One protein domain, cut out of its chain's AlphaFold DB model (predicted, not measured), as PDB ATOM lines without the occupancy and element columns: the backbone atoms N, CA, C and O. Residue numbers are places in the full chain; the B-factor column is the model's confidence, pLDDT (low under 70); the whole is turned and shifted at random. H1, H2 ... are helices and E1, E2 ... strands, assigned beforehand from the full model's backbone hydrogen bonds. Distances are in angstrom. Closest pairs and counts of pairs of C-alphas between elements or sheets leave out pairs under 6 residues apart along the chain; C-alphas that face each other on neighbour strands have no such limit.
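AT A GLANCE: This is residues 17 to 142 of the 155 residues of an uncharacterized protein of Actinomyces urogenitalis DSM 15434 (UniProt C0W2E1). A strongly twisted sheet of six strands curls like part of a barrel, with H1 on the inner side of the curl and H2 over the other face, making three layers, a sheet with helices on both faces. H3 packs on H2 near its first residues, 71 to 75, H4 follows H3 and lies near H2 close to Ala 75, and the loop of residues 35 to 51 reaches away from the body and makes one end of the longest axis. The printed part has 126 residues with four named helices and six named strands, in the order H1 E1 E2 E3 H2 E4 H3 H4 E5 E6, and its class is mixed, helices and strands. The sheet runs E1 E2 E3 E4 E5 E6 and is mixed, with E3, E4 and E5 parallel and the other neighbours antiparallel. The whole is compact, with a radius of gyration of the C-alphas of 14.6 A and spans of 44 by 32 by 24 A.

HOW THE PARTS SIT: H1, residues 17 to 27, is on the sheet at a height over the sheet of 6.8 A. It lies only just over E3, residues 60 to 66, with 3 of its C-alphas, and runs slantwise to the strands at 50 degrees to E3 on the local plane; their closest C-alphas, those of His 17 and Asn 66, are 7.4 A apart. E1, residues 32 to 34, E2, residues 52 to 54, and E3 make a meander, each strand the antiparallel neighbour of the one before. E1 and E2 form a hairpin, with N 33 and O 53 within hydrogen-bond range at 2.8 A. E2 and E3 form another, with N 54 and O 60 at 2.8 A. The pairing of E3 is staggered: residues 60 to 62 pair with E2, and residues 63 to 66 with E4, residues 96 to 101. E3 and E4 are parallel at 32 degrees, with N 65 and O 98 at 2.9 A. H2, residues 71 to 86, is over E3 and E4 at a height over the sheet of 10.1 A, slantwise at 35 degrees to E4 on the local plane; the C-alphas of Lys 65 and Arg 77 are the closest of E3 and H2, at 7.3 A. E3, H2 and E4 form a strand-helix-strand unit, two parallel neighbour strands with a helix between, and its crossover is right-handed. H3, residues 107 to 114, touches H2 at residues 71 to 75 of H2 alone, at a shallow tilt of 19 degrees, the same way; their closest C-alphas, those of Tyr 71 and Leu 109, are 6.2 A apart. H3 only grazes the sheet, with residues 110 to 114. H4, residues 116 to 119, is not on the sheet, and is close to H2 but not clearly touching it, with the closest C-alphas, those of Ala 75 and Tyr 116, 6.9 A apart. E4, H3, H4 and E5, residues 127 to 132, form a second such unit, also right-handed; E4 and E5 are parallel at 17 degrees, with N 99 and O 129 at 2.8 A. E5 and E6, residues 137 to 140, form a hairpin, with N 130 and O 139 at 2.8 A. H1 and H2 are apart. In H1, H2 and H3 every O i to N i+4 pair is within hydrogen-bond range; H4 is too short for such a pair, and its one O i to N i+3 pair is within range.

IN THESE COORDINATES: H1 begins at C-alpha 17 (-33.341, 38.659, 35.578) and is 15.2 A long. E1 measures 6.3 A and E2 6.4 A, while E3, the longest strand by residues, measures 18.7 A. H2, the longest helix, runs 22.2 A from C-alpha 71 (-41.620, 24.832, 47.024). E4 measures 16.2 A, H3 10.5 A, H4 5.3 A and E5 16.7 A. E6 measures 10.0 A and ends at C-alpha 140 (-34.412, 18.150, 34.974).

THE WHOLE: The two C-alphas farthest apart, those of Pro 42 and Pro 107, are 45.3 A apart. The link E1 to E2, residues 35 to 51, is long. The printed part has no cut. Its mean pLDDT is 94.1, and no printed residue is under 70.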
ATOM      1  N   HIS A  17     -33.457  40.073  35.228       86.06
ATOM      2  CA  HIS A  17     -33.341  38.659  35.578       86.06
ATOM      3  C   HIS A  17     -33.591  37.694  34.402       86.06
ATOM      4  O   HIS A  17     -33.196  36.527  34.473       86.06
ATOM      5  N   GLU A  18     -34.269  38.144  33.342       91.50
ATOM      6  CA  GLU A  18     -34.423  37.388  32.094       91.50
ATOM      7  C   GLU A  18     -33.134  37.479  31.270       91.50
ATOM      8  O   GLU A  18     -32.688  36.475  30.721       91.50
ATOM      9  N   LEU A  19     -32.481  38.646  31.248       91.81
ATOM     10  CA  LEU A  19     -31.165  38.813  30.627       91.81
ATOM     11  C   LEU A  19     -30.092  37.973  31.333       91.81
ATOM     12  O   LEU A  19     -29.344  37.269  30.656       91.81
ATOM     13  N   ASP A  20     -30.065  37.982  32.668       92.25
ATOM     14  CA  ASP A  20     -29.145  37.156  33.463       92.25
ATOM     15  C   ASP A  20     -29.335  35.663  33.173       92.25
ATOM     16  O   ASP A  20     -28.363  34.918  33.006       92.25
ATOM     17  N   PHE A  21     -30.597  35.221  33.084       95.19
ATOM     18  CA  PHE A  21     -30.924  33.860  32.678       95.19
ATOM     19  C   PHE A  21     -30.323  33.555  31.306       95.19
ATOM     20  O   PHE A  21     -29.604  32.570  31.177       95.19
ATOM     21  N   LEU A  22     -30.584  34.398  30.304       94.62
ATOM     22  CA  LEU A  22     -30.132  34.170  28.932       94.62
ATOM     23  C   LEU A  22     -28.613  34.097  28.831       94.62
ATOM     24  O   LEU A  22     -28.100  33.142  28.254       94.62
ATOM     25  N   GLU A  23     -27.892  35.036  29.440       93.81
ATOM     26  CA  GLU A  23     -26.427  35.043  29.413       93.81
ATOM     27  C   GLU A  23     -25.846  33.759  30.021       93.81
ATOM     28  O   GLU A  23     -24.955  33.125  29.448       93.81
ATOM     29  N   ALA A  24     -26.364  33.328  31.169       95.56
ATOM     30  CA  ALA A  24     -25.863  32.127  31.822       95.56
ATOM     31  C   ALA A  24     -26.310  30.829  31.141       95.56
ATOM     32  O   ALA A  24     -25.550  29.858  31.136       95.56
ATOM     33  N   PHE A  25     -27.513  30.800  30.571       96.69
ATOM     34  CA  PHE A  25     -28.025  29.661  29.813       96.69
ATOM     35  C   PHE A  25     -27.228  29.487  28.513       96.69
ATOM     36  O   PHE A  25     -26.810  28.381  28.173       96.69
ATOM     37  N   GLU A  26     -26.877  30.591  27.847       95.56
ATOM     38  CA  GLU A  26     -25.976  30.576  26.695       95.56
ATOM     39  C   GLU A  26     -24.557  30.131  27.045       95.56
ATOM     40  O   GLU A  26     -23.929  29.411  26.258       95.56
ATOM     41  N   ALA A  27     -24.066  30.515  28.228       96.12
ATOM     42  CA  ALA A  27     -22.743  30.139  28.716       96.12
ATOM     43  C   ALA A  27     -22.586  28.631  28.980       96.12
ATOM     44  O   ALA A  27     -21.453  28.150  29.009       96.12
ATOM     45  N   ILE A  28     -23.684  27.883  29.150       97.00
ATOM     46  CA  ILE A  28     -23.659  26.411  29.241       97.00
ATOM     47  C   ILE A  28     -23.938  25.714  27.904       97.00
ATOM     48  O   ILE A  28     -24.055  24.493  27.861       97.00
ATOM     49  N   GLY A  29     -24.007  26.476  26.808       97.19
ATOM     50  CA  GLY A  29     -24.191  25.958  25.453       97.19
ATOM     51  C   GLY A  29     -25.641  25.909  24.978       97.19
ATOM     52  O   GLY A  29     -25.879  25.555  23.825       97.19
ATOM     53  N   GLU A  30     -26.604  26.309  25.809       97.25
ATOM     54  CA  GLU A  30     -28.010  26.320  25.417       97.25
ATOM     55  C   GLU A  30     -28.357  27.560  24.586       97.25
ATOM     56  O   GLU A  30     -27.687  28.592  24.650       97.25
ATOM     57  N   ARG A  31     -29.392  27.474  23.749       94.50
ATOM     58  CA  ARG A  31     -29.866  28.600  22.930       94.50
ATOM     59  C   ARG A  31     -31.375  28.685  22.974       94.50
ATOM     60  O   ARG A  31     -32.057  27.664  22.889       94.50
ATOM     61  N   VAL A  32     -31.904  29.902  23.039       94.38
ATOM     62  CA  VAL A  32     -33.348  30.134  23.026       94.38
ATOM     63  C   VAL A  32     -33.726  31.238  22.049       94.38
ATOM     64  O   VAL A  32     -32.939  32.133  21.759       94.38
ATOM     65  N   GLN A  33     -34.956  31.179  21.558       92.88
ATOM     66  CA  GLN A  33     -35.597  32.263  20.829       92.88
ATOM     67  C   GLN A  33     -36.772  32.766  21.660       92.88
ATOM     68  O   GLN A  33     -37.743  32.031  21.845       92.88
ATOM     69  N   TRP A  34     -36.694  34.009  22.135       92.25
ATOM     70  CA  TRP A  34     -37.791  34.627  22.880       92.25
ATOM     71  C   TRP A  34     -39.037  34.759  22.004       92.25
ATOM     72  O   TRP A  34     -38.942  35.073  20.813       92.25
ATOM     73  N   ILE A  35     -40.201  34.492  22.583       90.25
ATOM     74  CA  ILE A  35     -41.490  34.662  21.923       90.25
ATOM     75  C   ILE A  35     -41.991  36.063  22.294       90.25
ATOM     76  O   ILE A  35     -42.177  36.339  23.476       90.25
ATOM     77  N   PRO A  36     -42.199  36.961  21.317       85.56
ATOM     78  CA  PRO A  36     -42.759  38.277  21.598       85.56
ATOM     79  C   PRO A  36     -44.159  38.149  22.200       85.56
ATOM     80  O   PRO A  36     -44.963  37.332  21.730       85.56
ATOM     81  N   ARG A  37     -44.482  38.966  23.205       83.56
ATOM     82  CA  ARG A  37     -45.855  39.021  23.714       83.56
ATOM     83  C   ARG A  37     -46.771  39.617  22.646       83.56
ATOM     84  O   ARG A  37     -46.382  40.487  21.870       83.56
ATOM     85  N   GLY A  38     -48.011  39.137  22.616       78.06
ATOM     86  CA  GLY A  38     -49.034  39.712  21.751       78.06
ATOM     87  C   GLY A  38     -49.467  41.100  22.221       78.06
ATOM     88  O   GLY A  38     -49.366  41.441  23.408       78.06
ATOM     89  N   ASP A  39     -49.999  41.881  21.288       82.69
ATOM     90  CA  ASP A  39     -50.589  43.173  21.611       82.69
ATOM     91  C   ASP A  39     -51.795  43.005  22.549       82.69
ATOM     92  O   ASP A  39     -52.555  42.036  22.432       82.69
ATOM     93  N   PRO A  40     -51.976  43.919  23.518       82.19
ATOM     94  CA  PRO A  40     -53.140  43.894  24.386       82.19
ATOM     95  C   PRO A  40     -54.416  44.193  23.590       82.19
ATOM     96  O   PRO A  40     -54.511  45.207  22.902       82.19
ATOM     97  N   ASP A  41     -55.425  43.337  23.739       83.56
ATOM     98  CA  ASP A  41     -56.779  43.597  23.258       83.56
ATOM     99  C   ASP A  41     -57.581  44.329  24.356       83.56
ATOM    100  O   ASP A  41     -57.606  43.869  25.501       83.56
ATOM    101  N   PRO A  42     -58.278  45.442  24.057       80.56
ATOM    102  CA  PRO A  42     -59.024  46.205  25.064       80.56
ATOM    103  C   PRO A  42     -60.136  45.432  25.790       80.56
ATOM    104  O   PRO A  42     -60.530  45.818  26.887       80.56
ATOM    105  N   LYS A  43     -60.681  44.372  25.184       81.69
ATOM    106  CA  LYS A  43     -61.780  43.563  25.734       81.69
ATOM    107  C   LYS A  43     -61.296  42.255  26.346       81.69
ATOM    108  O   LYS A  43     -61.965  41.716  27.222       81.69
ATOM    109  N   ARG A  44     -60.186  41.716  25.845       78.06
ATOM    110  CA  ARG A  44     -59.676  40.386  26.210       78.06
ATOM    111  C   ARG A  44     -58.371  40.434  26.994       78.06
ATOM    112  O   ARG A  44     -57.915  39.393  27.441       78.06
ATOM    113  N   GLY A  45     -57.793  41.616  27.183       81.31
ATOM    114  CA  GLY A  45     -56.471  41.762  27.773       81.31
ATOM    115  C   GLY A  45     -55.372  41.283  26.826       81.31
ATOM    116  O   GLY A  45     -55.565  41.121  25.620       81.31
ATOM    117  N   ARG A  46     -54.173  41.083  27.374       83.50
ATOM    118  CA  ARG A  46     -53.026  40.585  26.613       83.50
ATOM    119  C   ARG A  46     -53.105  39.060  26.486       83.50
ATOM    120  O   ARG A  46     -53.197  38.397  27.519       83.50
ATOM    121  N   PRO A  47     -53.012  38.491  25.269       83.38
ATOM    122  CA  PRO A  47     -53.051  37.046  25.101       83.38
ATOM    123  C   PRO A  47     -51.864  36.383  25.820       83.38
ATOM    124  O   PRO A  47     -50.732  36.876  25.722       83.38
ATOM    125  N   PRO A  48     -52.091  35.264  26.529       84.75
ATOM    126  CA  PRO A  48     -51.014  34.521  27.150       84.75
ATOM    127  C   PRO A  48     -50.110  33.944  26.062       84.75
ATOM    128  O   PRO A  48     -50.563  33.461  25.029       84.75
ATOM    129  N   THR A  49     -48.810  33.975  26.315       89.19
ATOM    130  CA  THR A  49     -47.782  33.327  25.496       89.19
ATOM    131  C   THR A  49     -46.838  32.572  26.426       89.19
ATOM    132  O   THR A  49     -46.821  32.842  27.630       89.19
ATOM    133  N   ASN A  50     -46.130  31.579  25.891       92.81
ATOM    134  CA  ASN A  50     -44.948  31.033  26.562       92.81
ATOM    135  C   ASN A  50     -43.762  31.964  26.285       92.81
ATOM    136  O   ASN A  50     -43.779  32.662  25.272       92.81
ATOM    137  N   ASP A  51     -42.738  31.931  27.128       93.88
ATOM    138  CA  ASP A  51     -41.653  32.915  27.086       93.88
ATOM    139  C   ASP A  51     -40.657  32.677  25.941       93.88
ATOM    140  O   ASP A  51     -40.220  33.623  25.287       93.88
ATOM    141  N   PHE A  52     -40.295  31.422  25.643       95.38
ATOM    142  CA  PHE A  52     -39.306  31.143  24.595       95.38
ATOM    143  C   PHE A  52     -39.422  29.754  23.957       95.38
ATOM    144  O   PHE A  52     -40.057  28.836  24.477       95.38
ATOM    145  N   ARG A  53     -38.755  29.589  22.808       96.50
ATOM    146  CA  ARG A  53     -38.438  28.295  22.182       96.50
ATOM    147  C   ARG A  53     -37.000  27.907  22.507       96.50
ATOM    148  O   ARG A  53     -36.086  28.671  22.212       96.50
ATOM    149  N   TRP A  54     -36.783  26.733  23.081       97.31
ATOM    150  CA  TRP A  54     -35.463  26.200  23.405       97.31
ATOM    151  C   TRP A  54     -34.859  25.503  22.182       97.31
ATOM    152  O   TRP A  54     -35.202  24.370  21.847       97.31
ATOM    153  N   LEU A  55     -33.968  26.206  21.486       96.50
ATOM    154  CA  LEU A  55     -33.457  25.821  20.171       96.50
ATOM    155  C   LEU A  55     -32.588  24.561  20.216       96.50
ATOM    156  O   LEU A  55     -32.713  23.694  19.357       96.50
ATOM    157  N   THR A  56     -31.752  24.439  21.240       96.00
ATOM    158  CA  THR A  56     -30.840  23.303  21.454       96.00
ATOM    159  C   THR A  56     -31.503  22.094  22.114       96.00
ATOM    160  O   THR A  56     -30.892  21.034  22.189       96.00
ATOM    161  N   ASN A  57     -32.771  22.210  22.519       94.75
ATOM    162  CA  ASN A  57     -33.556  21.126  23.108       94.75
ATOM    163  C   ASN A  57     -34.825  20.866  22.284       94.75
ATOM    164  O   ASN A  57     -35.945  20.949  22.781       94.75
ATOM    165  N   GLY A  58     -34.657  20.626  20.980       94.31
ATOM    166  CA  GLY A  58     -35.745  20.185  20.097       94.31
ATOM    167  C   GLY A  58     -36.873  21.202  19.886       94.31
ATOM    168  O   GLY A  58     -38.017  20.799  19.692       94.31
ATOM    169  N   LEU A  59     -36.573  22.507  19.943       95.12
ATOM    170  CA  LEU A  59     -37.552  23.599  19.803       95.12
ATOM    171  C   LEU A  59     -38.673  23.554  20.849       95.12
ATOM    172  O   LEU A  59     -39.792  24.018  20.609       95.12
ATOM    173  N   VAL A  60     -38.377  23.001  22.023       95.94
ATOM    174  CA  VAL A  60     -39.330  22.929  23.123       95.94
ATOM    175  C   VAL A  60     -39.766  24.339  23.530       95.94
ATOM    176  O   VAL A  60     -38.947  25.196  23.839       95.94
ATOM    177  N   VAL A  61     -41.076  24.583  23.529       96.50
ATOM    178  CA  VAL A  61     -41.665  25.837  24.012       96.50
ATOM    179  C   VAL A  61     -41.747  25.790  25.538       96.50
ATOM    180  O   VAL A  61     -42.302  24.825  26.072       96.50
ATOM    181  N   CYS A  62     -41.195  26.801  26.207       97.12
ATOM    182  CA  CYS A  62     -41.045  26.857  27.660       97.12
ATOM    183  C   CYS A  62     -41.536  28.179  28.251       97.12
ATOM    184  O   CYS A  62     -41.386  29.243  27.652       97.12
ATOM    185  N   GLU A  63     -42.021  28.088  29.485       97.75
ATOM    186  CA  GLU A  63     -42.199  29.212  30.395       97.75
ATOM    187  C   GLU A  63     -40.972  29.343  31.317       97.75
ATOM    188  O   GLU A  63     -40.504  28.355  31.895       97.75
ATOM    189  N   LEU A  64     -40.475  30.561  31.503       97.56
ATOM    190  CA  LEU A  64     -39.484  30.929  32.504       97.56
ATOM    191  C   LEU A  64     -40.185  31.466  33.756       97.56
ATOM    192  O   LEU A  64     -41.052  32.340  33.706       97.56
ATOM    193  N   LYS A  65     -39.769  30.990  34.929       96.88
ATOM    194  CA  LYS A  65     -40.148  31.609  36.201       96.88
ATOM    195  C   LYS A  65     -38.925  31.860  37.055       96.88
ATOM    196  O   LYS A  65     -38.266  30.921  37.487       96.88
ATOM    197  N   ASN A  66     -38.685  33.126  37.374       95.56
ATOM    198  CA  ASN A  66     -37.780  33.491  38.453       95.56
ATOM    199  C   ASN A  66     -38.480  33.300  39.808       95.56
ATOM    200  O   ASN A  66     -39.624  33.737  39.995       95.56
ATOM    201  N   SER A  67     -37.825  32.624  40.750       95.94
ATOM    202  CA  SER A  67     -38.397  32.357  42.071       95.94
ATOM    203  C   SER A  67     -37.328  32.134  43.138       95.94
ATOM    204  O   SER A  67     -36.206  31.721  42.864       95.94
ATOM    205  N   LYS A  68     -37.714  32.325  44.402       93.81
ATOM    206  CA  LYS A  68     -36.923  31.856  45.547       93.81
ATOM    207  C   LYS A  68     -36.917  30.317  45.573       93.81
ATOM    208  O   LYS A  68     -37.902  29.710  45.140       93.81
ATOM    209  N   PRO A  69     -35.905  29.658  46.173       95.56
ATOM    210  CA  PRO A  69     -35.821  28.195  46.283       95.56
ATOM    211  C   PRO A  69     -36.795  27.631  47.343       95.56
ATOM    212  O   PRO A  69     -36.405  26.937  48.283       95.56
ATOM    213  N   LYS A  70     -38.087  27.947  47.227       97.56
ATOM    214  CA  LYS A  70     -39.150  27.519  48.138       97.56
ATOM    215  C   LYS A  70     -40.251  26.846  47.334       97.56
ATOM    216  O   LYS A  70     -40.802  27.451  46.420       97.56
ATOM    217  N   TYR A  71     -40.617  25.626  47.733       98.25
ATOM    218  CA  TYR A  71     -41.620  24.832  47.024       98.25
ATOM    219  C   TYR A  71     -42.928  25.593  46.804       98.25
ATOM    220  O   TYR A  71     -43.368  25.666  45.669       98.25
ATOM    221  N   SER A  72     -43.518  26.196  47.847       97.62
ATOM    222  CA  SER A  72     -44.798  26.905  47.697       97.62
ATOM    223  C   SER A  72     -44.694  28.036  46.673       97.62
ATOM    224  O   SER A  72     -45.480  28.094  45.746       97.62
ATOM    225  N   SER A  73     -43.642  28.858  46.749       97.56
ATOM    226  CA  SER A  73     -43.431  29.973  45.819       97.56
ATOM    227  C   SER A  73     -43.260  29.531  44.367       97.56
ATOM    228  O   SER A  73     -43.668  30.253  43.462       97.56
ATOM    229  N   ILE A  74     -42.629  28.379  44.135       98.38
ATOM    230  CA  ILE A  74     -42.480  27.798  42.797       98.38
ATOM    231  C   ILE A  74     -43.804  27.183  42.339       98.38
ATOM    232  O   ILE A  74     -44.250  27.458  41.233       98.38
ATOM    233  N   ALA A  75     -44.440  26.381  43.192       98.12
ATOM    234  CA  ALA A  75     -45.668  25.675  42.865       98.12
ATOM    235  C   ALA A  75     -46.809  26.642  42.541       98.12
ATOM    236  O   ALA A  75     -47.487  26.430  41.544       98.12
ATOM    237  N   ASP A  76     -46.970  27.702  43.333       98.00
ATOM    238  CA  ASP A  76     -48.008  28.715  43.128       98.00
ATOM    239  C   ASP A  76     -47.766  29.469  41.810       98.00
ATOM    240  O   ASP A  76     -48.675  29.614  41.012       98.00
ATOM    241  N   ARG A  77     -46.511  29.824  41.488       97.81
ATOM    242  CA  ARG A  77     -46.167  30.455  40.197       97.81
ATOM    243  C   ARG A  77     -46.470  29.581  38.980       97.81
ATOM    244  O   ARG A  77     -46.839  30.119  37.937       97.81
ATOM    245  N   ILE A  78     -46.229  28.273  39.075       98.12
ATOM    246  CA  ILE A  78     -46.552  27.336  37.990       98.12
ATOM    247  C   ILE A  78     -48.073  27.197  37.892       98.12
ATOM    248  O   ILE A  78     -48.612  27.363  36.805       98.12
ATOM    249  N   ASP A  79     -48.752  26.945  39.015       97.31
ATOM    250  CA  ASP A  79     -50.210  26.781  39.077       97.31
ATOM    251  C   ASP A  79     -50.932  28.010  38.511       97.31
ATOM    252  O   ASP A  79     -51.694  27.887  37.555       97.31
ATOM    253  N   ASP A  80     -50.574  29.207  38.979       96.69
ATOM    254  CA  ASP A  80     -51.117  30.468  38.480       96.69
ATOM    255  C   ASP A  80     -50.890  30.618  36.971       96.69
ATOM    256  O   ASP A  80     -51.786  31.042  36.246       96.69
ATOM    257  N   ALA A  81     -49.702  30.277  36.462       96.06
ATOM    258  CA  ALA A  81     -49.413  30.382  35.033       96.06
ATOM    259  C   ALA A  81     -50.257  29.406  34.199       96.06
ATOM    260  O   ALA A  81     -50.772  29.797  33.152       96.06
ATOM    261  N   VAL A  82     -50.410  28.161  34.659       96.50
ATOM    262  CA  VAL A  82     -51.221  27.133  33.991       96.50
ATOM    263  C   VAL A  82     -52.697  27.520  34.020       96.50
ATOM    264  O   VAL A  82     -53.339  27.579  32.971       96.50
ATOM    265  N   SER A  83     -53.223  27.821  35.206       94.81
ATOM    266  CA  SER A  83     -54.632  28.142  35.429       94.81
ATOM    267  C   SER A  83     -55.031  29.415  34.680       94.81
ATOM    268  O   SER A  83     -55.979  29.387  33.899       94.81
ATOM    269  N   ASN A  84     -54.245  30.496  34.775       91.94
ATOM    270  CA  ASN A  84     -54.543  31.732  34.045       91.94
ATOM    271  C   ASN A  84     -54.481  31.550  32.523       91.94
ATOM    272  O   ASN A  84     -55.270  32.158  31.806       91.94
ATOM    273  N   ALA A  85     -53.555  30.735  32.008       91.56
ATOM    274  CA  ALA A  85     -53.466  30.486  30.571       91.56
ATOM    275  C   ALA A  85     -54.606  29.594  30.057       91.56
ATOM    276  O   ALA A  85     -55.060  29.794  28.931       91.56
ATOM    277  N   ARG A  86     -55.081  28.643  30.869       93.00
ATOM    278  CA  ARG A  86     -56.241  27.794  30.565       93.00
ATOM    279  C   ARG A  86     -57.543  28.591  30.564       93.00
ATOM    280  O   ARG A  86     -58.353  28.416  29.659       93.00
ATOM    281  N   ASP A  87     -57.720  29.455  31.558       89.88
ATOM    282  CA  ASP A  87     -58.983  30.153  31.818       89.88
ATOM    283  C   ASP A  87     -59.093  31.477  31.023       89.88
ATOM    284  O   ASP A  87     -60.098  32.187  31.092       89.88
ATOM    285  N   HIS A  88     -58.070  31.811  30.228       89.69
ATOM    286  CA  HIS A  88     -58.067  32.966  29.335       89.69
ATOM    287  C   HIS A  88     -59.030  32.797  28.144       89.69
ATOM    288  O   HIS A  88     -59.246  31.696  27.647       89.69
ATOM    289  N   ALA A  89     -59.531  33.908  27.589       85.19
ATOM    290  CA  ALA A  89     -60.447  33.905  26.435       85.19
ATOM    291  C   ALA A  89     -59.864  33.241  25.167       85.19
ATOM    292  O   ALA A  89     -60.605  32.749  24.317       85.19
ATOM    293  N   THR A  90     -58.536  33.232  25.055       85.38
ATOM    294  CA  THR A  90     -57.774  32.490  24.042       85.38
ATOM    295  C   THR A  90     -56.769  31.601  24.776       85.38
ATOM    296  O   THR A  90     -55.685  32.093  25.106       85.38
ATOM    297  N   PRO A  91     -57.131  30.347  25.108       85.94
ATOM    298  CA  PRO A  91     -56.292  29.496  25.941       85.94
ATOM    299  C   PRO A  91     -54.970  29.114  25.276       85.94
ATOM    300  O   PRO A  91     -54.914  28.864  24.070       85.94
ATOM    301  N   VAL A  92     -53.911  29.006  26.079       90.75
ATOM    302  CA  VAL A  92     -52.598  28.497  25.653       90.75
ATOM    303  C   VAL A  92     -52.118  27.441  26.637       90.75
ATOM    304  O   VAL A  92     -52.253  27.593  27.848       90.75
ATOM    305  N   VAL A  93     -51.520  26.370  26.119       92.88
ATOM    306  CA  VAL A  93     -50.916  25.335  26.957       92.88
ATOM    307  C   VAL A  93     -49.565  25.824  27.476       92.88
ATOM    308  O   VAL A  93     -48.651  26.113  26.697       92.88
ATOM    309  N   LYS A  94     -49.442  25.883  28.801       94.75
ATOM    310  CA  LYS A  94     -48.180  26.071  29.522       94.75
ATOM    311  C   LYS A  94     -47.916  24.816  30.329       94.75
ATOM    312  O   LYS A  94     -48.554  24.593  31.344       94.75
ATOM    313  N   ASP A  95     -47.029  23.952  29.864       96.69
ATOM    314  CA  ASP A  95     -46.807  22.644  30.492       96.69
ATOM    315  C   ASP A  95     -45.327  22.255  30.572       96.69
ATOM    316  O   ASP A  95     -44.984  21.117  30.904       96.69
ATOM    317  N   ARG A  96     -44.438  23.206  30.286       98.38
ATOM    318  CA  ARG A  96     -42.993  23.039  30.352       98.38
ATOM    319  C   ARG A  96     -42.363  24.284  30.943       98.38
ATOM    320  O   ARG A  96     -42.531  25.373  30.406       98.38
ATOM    321  N   PHE A  97     -41.659  24.106  32.051       98.56
ATOM    322  CA  PHE A  97     -41.190  25.221  32.865       98.56
ATOM    323  C   PHE A  97     -39.698  25.113  33.153       98.56
ATOM    324  O   PHE A  97     -39.221  24.045  33.538       98.56
ATOM    325  N   ILE A  98     -38.989  26.237  33.060       98.62
ATOM    326  CA  ILE A  98     -37.686  26.426  33.698       98.62
ATOM    327  C   ILE A  98     -37.869  27.344  34.903       98.62
ATOM    328  O   ILE A  98     -38.324  28.481  34.780       98.62
ATOM    329  N   ILE A  99     -37.486  26.855  36.078       98.44
ATOM    330  CA  ILE A  99     -37.440  27.649  37.302       98.44
ATOM    331  C   ILE A  99     -36.019  28.164  37.485       98.44
ATOM    332  O   ILE A  99     -35.112  27.404  37.826       98.44
ATOM    333  N   HIS A 100     -35.842  29.455  37.253       97.62
ATOM    334  CA  HIS A 100     -34.594  30.163  37.477       97.62
ATOM    335  C   HIS A 100     -34.491  30.532  38.960       97.62
ATOM    336  O   HIS A 100     -35.375  31.204  39.500       97.62
ATOM    337  N   ILE A 101     -33.442  30.042  39.626       96.81
ATOM    338  CA  ILE A 101     -33.170  30.310  41.039       96.81
ATOM    339  C   ILE A 101     -31.740  30.821  41.238       96.81
ATOM    340  O   ILE A 101     -30.785  30.372  40.604       96.81
ATOM    341  N   ASP A 102     -31.589  31.732  42.195       93.19
ATOM    342  CA  ASP A 102     -30.325  32.359  42.597       93.19
ATOM    343  C   ASP A 102     -29.569  31.596  43.705       93.19
ATOM    344  O   ASP A 102     -28.475  31.987  44.127       93.19
ATOM    345  N   HIS A 103     -30.148  30.484  44.160       92.75
ATOM    346  CA  HIS A 103     -29.678  29.649  45.262       92.75
ATOM    347  C   HIS A 103     -29.564  28.186  44.844       92.75
ATOM    348  O   HIS A 103     -30.110  27.764  43.830       92.75
ATOM    349  N   ARG A 104     -28.911  27.387  45.693       94.56
ATOM    350  CA  ARG A 104     -28.741  25.959  45.443       94.56
ATOM    351  C   ARG A 104     -30.064  25.189  45.496       94.56
ATOM    352  O   ARG A 104     -30.823  25.310  46.464       94.56
ATOM    353  N   LEU A 105     -30.282  24.299  44.531       97.81
ATOM    354  CA  LEU A 105     -31.346  23.304  44.571       97.81
ATOM    355  C   LEU A 105     -31.039  22.260  45.653       97.81
ATOM    356  O   LEU A 105     -30.175  21.395  45.516       97.81
ATOM    357  N   THR A 106     -31.762  22.333  46.769       98.06
ATOM    358  CA  THR A 106     -31.589  21.357  47.854       98.06
ATOM    359  C   THR A 106     -32.244  20.013  47.507       98.06
ATOM    360  O   THR A 106     -33.284  19.993  46.841       98.06
ATOM    361  N   PRO A 107     -31.736  18.877  48.030       98.44
ATOM    362  CA  PRO A 107     -32.384  17.573  47.856       98.44
ATOM    363  C   PRO A 107     -33.840  17.552  48.339       98.44
ATOM    364  O   PRO A 107     -34.698  16.921  47.720       98.44
ATOM    365  N   LYS A 108     -34.135  18.287  49.422       98.31
ATOM    366  CA  LYS A 108     -35.496  18.454  49.944       98.31
ATOM    367  C   LYS A 108     -36.396  19.140  48.919       98.31
ATOM    368  O   LYS A 108     -37.460  18.607  48.616       98.31
ATOM    369  N   LEU A 109     -35.967  20.283  48.381       98.56
ATOM    370  CA  LEU A 109     -36.739  21.018  47.381       98.56
ATOM    371  C   LEU A 109     -36.938  20.182  46.113       98.56
ATOM    372  O   LEU A 109     -38.064  20.069  45.646       98.56
ATOM    373  N   LEU A 110     -35.885  19.528  45.613       98.69
ATOM    374  CA  LEU A 110     -35.983  18.622  44.467       98.69
ATOM    375  C   LEU A 110     -37.039  17.532  44.701       98.69
ATOM    376  O   LEU A 110     -37.891  17.306  43.846       98.69
ATOM    377  N   ASN A 111     -37.037  16.882  45.869       98.44
ATOM    378  CA  ASN A 111     -38.046  15.872  46.193       98.44
ATOM    379  C   ASN A 111     -39.469  16.453  46.270       98.44
ATOM    380  O   ASN A 111     -40.413  15.796  45.837       98.44
ATOM    381  N   GLN A 112     -39.635  17.675  46.781       98.31
ATOM    382  CA  GLN A 112     -40.935  18.354  46.774       98.31
ATOM    383  C   GLN A 112     -41.404  18.663  45.346       98.31
ATOM    384  O   GLN A 112     -42.553  18.380  45.017       98.31
ATOM    385  N   LEU A 113     -40.516  19.165  44.480       98.50
ATOM    386  CA  LEU A 113     -40.826  19.459  43.078       98.50
ATOM    387  C   LEU A 113     -41.185  18.195  42.286       98.50
ATOM    388  O   LEU A 113     -42.117  18.224  41.490       98.50
ATOM    389  N   ARG A 114     -40.541  17.051  42.560       98.38
ATOM    390  CA  ARG A 114     -40.938  15.755  41.971       98.38
ATOM    391  C   ARG A 114     -42.393  15.389  42.271       98.38
ATOM    392  O   ARG A 114     -43.009  14.690  41.476       98.38
ATOM    393  N   ASN A 115     -42.949  15.848  43.392       97.75
ATOM    394  CA  ASN A 115     -44.342  15.610  43.771       97.75
ATOM    395  C   ASN A 115     -45.310  16.692  43.255       97.75
ATOM    396  O   ASN A 115     -46.486  16.632  43.604       97.75
ATOM    397  N   TYR A 116     -44.861  17.669  42.455       97.94
ATOM    398  CA  TYR A 116     -45.701  18.789  42.014       97.94
ATOM    399  C   TYR A 116     -47.027  18.313  41.395       97.94
ATOM    400  O   TYR A 116     -48.083  18.621  41.941       97.94
ATOM    401  N   ASN A 117     -46.986  17.454  40.368       97.44
ATOM    402  CA  ASN A 117     -48.196  16.936  39.709       97.44
ATOM    403  C   ASN A 117     -49.074  16.054  40.622       97.44
ATOM    404  O   ASN A 117     -50.264  15.901  40.365       97.44
ATOM    405  N   LEU A 118     -48.524  15.466  41.695       95.62
ATOM    406  CA  LEU A 118     -49.328  14.733  42.686       95.62
ATOM    407  C   LEU A 118     -50.167  15.684  43.549       95.62
ATOM    408  O   LEU A 118     -51.270  15.319  43.959       95.62
ATOM    409  N   ASN A 119     -49.617  16.868  43.827       95.00
ATOM    410  CA  ASN A 119     -50.193  17.883  44.707       95.00
ATOM    411  C   ASN A 119     -51.040  18.920  43.952       95.00
ATOM    412  O   ASN A 119     -51.917  19.530  44.551       95.00
ATOM    413  N   ARG A 120     -50.757  19.141  42.663       93.75
ATOM    414  CA  ARG A 120     -51.375  20.151  41.792       93.75
ATOM    415  C   ARG A 120     -51.929  19.486  40.528       93.75
ATOM    416  O   ARG A 120     -51.445  19.722  39.429       93.75
ATOM    417  N   ALA A 121     -52.901  18.589  40.698       89.75
ATOM    418  CA  ALA A 121     -53.421  17.774  39.595       89.75
ATOM    419  C   ALA A 121     -54.071  18.619  38.482       89.75
ATOM    420  O   ALA A 121     -53.849  18.347  37.305       89.75
ATOM    421  N   ASP A 122     -54.797  19.678  38.850       90.31
ATOM    422  CA  ASP A 122     -55.500  20.551  37.897       90.31
ATOM    423  C   ASP A 122     -54.560  21.485  37.120       90.31
ATOM    424  O   ASP A 122     -54.951  22.050  36.098       90.31
ATOM    425  N   ALA A 123     -53.317  21.622  37.585       94.81
ATOM    426  CA  ALA A 123     -52.256  22.394  36.951       94.81
ATOM    427  C   ALA A 123     -51.056  21.505  36.576       94.81
ATOM    428  O   ALA A 123     -49.906  21.938  36.615       94.81
ATOM    429  N   ALA A 124     -51.309  20.233  36.251       95.81
ATOM    430  CA  ALA A 124     -50.248  19.289  35.928       95.81
ATOM    431  C   ALA A 124     -49.440  19.732  34.696       95.81
ATOM    432  O   ALA A 124     -49.989  20.130  33.670       95.81
ATOM    433  N   ILE A 125     -48.119  19.591  34.789       97.44
ATOM    434  CA  ILE A 125     -47.170  19.961  33.734       97.44
ATOM    435  C   ILE A 125     -46.429  18.725  33.220       97.44
ATOM    436  O   ILE A 125     -46.284  17.724  33.925       97.44
ATOM    437  N   ARG A 126     -45.933  18.779  31.986       97.00
ATOM    438  CA  ARG A 126     -45.196  17.673  31.365       97.00
ATOM    439  C   ARG A 126     -43.726  17.648  31.751       97.00
ATOM    440  O   ARG A 126     -43.196  16.562  31.967       97.00
ATOM    441  N   GLN A 127     -43.063  18.802  31.806       97.94
ATOM    442  CA  GLN A 127     -41.629  18.869  32.102       97.94
ATOM    443  C   GLN A 127     -41.292  20.063  32.990       97.94
ATOM    444  O   GLN A 127     -41.896  21.132  32.891       97.94
ATOM    445  N   LEU A 128     -40.308  19.866  33.861       98.56
ATOM    446  CA  LEU A 128     -39.838  20.871  34.797       98.56
ATOM    447  C   LEU A 128     -38.319  20.804  34.879       98.56
ATOM    448  O   LEU A 128     -37.763  19.757  35.206       98.56
ATOM    449  N   TRP A 129     -37.664  21.934  34.657       98.69
ATOM    450  CA  TRP A 129     -36.244  22.115  34.916       98.69
ATOM    451  C   TRP A 129     -36.037  23.175  35.987       98.69
ATOM    452  O   TRP A 129     -36.826  24.109  36.130       98.69
ATOM    453  N   VAL A 130     -34.955  23.038  36.739       98.56
ATOM    454  CA  VAL A 130     -34.457  24.064  37.652       98.56
ATOM    455  C   VAL A 130     -33.093  24.500  37.151       98.56
ATOM    456  O   VAL A 130     -32.219  23.656  36.946       98.56
ATOM    457  N   PHE A 131     -32.919  25.803  36.956       98.44
ATOM    458  CA  PHE A 131     -31.650  26.399  36.568       98.44
ATOM    459  C   PHE A 131     -31.075  27.207  37.731       98.44
ATOM    460  O   PHE A 131     -31.646  28.215  38.153       98.44
ATOM    461  N   GLU A 132     -29.950  26.735  38.260       97.12
ATOM    462  CA  GLU A 132     -29.198  27.374  39.337       97.12
ATOM    463  C   GLU A 132     -28.181  28.348  38.739       97.12
ATOM    464  O   GLU A 132     -27.142  27.927  38.231       97.12
ATOM    465  N   ILE A 133     -28.439  29.654  38.819       94.06
ATOM    466  CA  ILE A 133     -27.636  30.661  38.101       94.06
ATOM    467  C   ILE A 133     -26.164  30.687  38.531       94.06
ATOM    468  O   ILE A 133     -25.265  30.804  37.700       94.06
ATOM    469  N   ARG A 134     -25.899  30.532  39.836       92.00
ATOM    470  CA  ARG A 134     -24.549  30.659  40.409       92.00
ATOM    471  C   ARG A 134     -23.630  29.518  39.994       92.00
ATOM    472  O   ARG A 134     -22.453  29.752  39.747       92.00
ATOM    473  N   SER A 135     -24.153  28.295  39.946       95.06
ATOM    474  CA  SER A 135     -23.401  27.116  39.505       95.06
ATOM    475  C   SER A 135     -23.575  26.827  38.017       95.06
ATOM    476  O   SER A 135     -22.896  25.949  37.492       95.06
ATOM    477  N   ARG A 136     -24.493  27.544  37.351       95.88
ATOM    478  CA  ARG A 136     -24.948  27.295  35.979       95.88
ATOM    479  C   ARG A 136     -25.350  25.836  35.773       95.88
ATOM    480  O   ARG A 136     -25.039  25.211  34.766       95.88
ATOM    481  N   THR A 137     -26.015  25.266  36.771       97.31
ATOM    482  CA  THR A 137     -26.466  23.877  36.726       97.31
ATOM    483  C   THR A 137     -27.914  23.837  36.283       97.31
ATOM    484  O   THR A 137     -28.781  24.439  36.914       97.31
ATOM    485  N   LEU A 138     -28.175  23.095  35.213       98.25
ATOM    486  CA  LEU A 138     -29.520  22.777  34.767       98.25
ATOM    487  C   LEU A 138     -29.888  21.370  35.237       98.25
ATOM    488  O   LEU A 138     -29.212  20.400  34.902       98.25
ATOM    489  N   THR A 139     -30.961  21.260  36.014       98.50
ATOM    490  CA  THR A 139     -31.455  19.981  36.534       98.50
ATOM    491  C   THR A 139     -32.865  19.724  36.028       98.50
ATOM    492  O   THR A 139     -33.784  20.469  36.363       98.50
ATOM    493  N   GLU A 140     -33.067  18.643  35.276       98.31
ATOM    494  CA  GLU A 140     -34.412  18.150  34.974       98.31
ATOM    495  C   GLU A 140     -35.015  17.449  36.200       98.31
ATOM    496  O   GLU A 140     -34.403  16.586  36.836       98.31
ATOM    497  N   VAL A 141     -36.247  17.816  36.542       98.38
ATOM    498  CA  VAL A 141     -37.006  17.215  37.634       98.38
ATOM    499  C   VAL A 141     -37.869  16.090  37.073       98.38
ATOM    500  O   VAL A 141     -38.835  16.327  36.355       98.38
ATOM    501  N   SER A 142     -37.580  14.849  37.467       97.19
ATOM    502  CA  SER A 142     -38.431  13.696  37.144       97.19
ATOM    503  C   SER A 142     -39.763  13.768  37.906       97.19
ATOM    504  O   SER A 142     -39.865  13.303  39.046       97.19
TER     505      SER A 142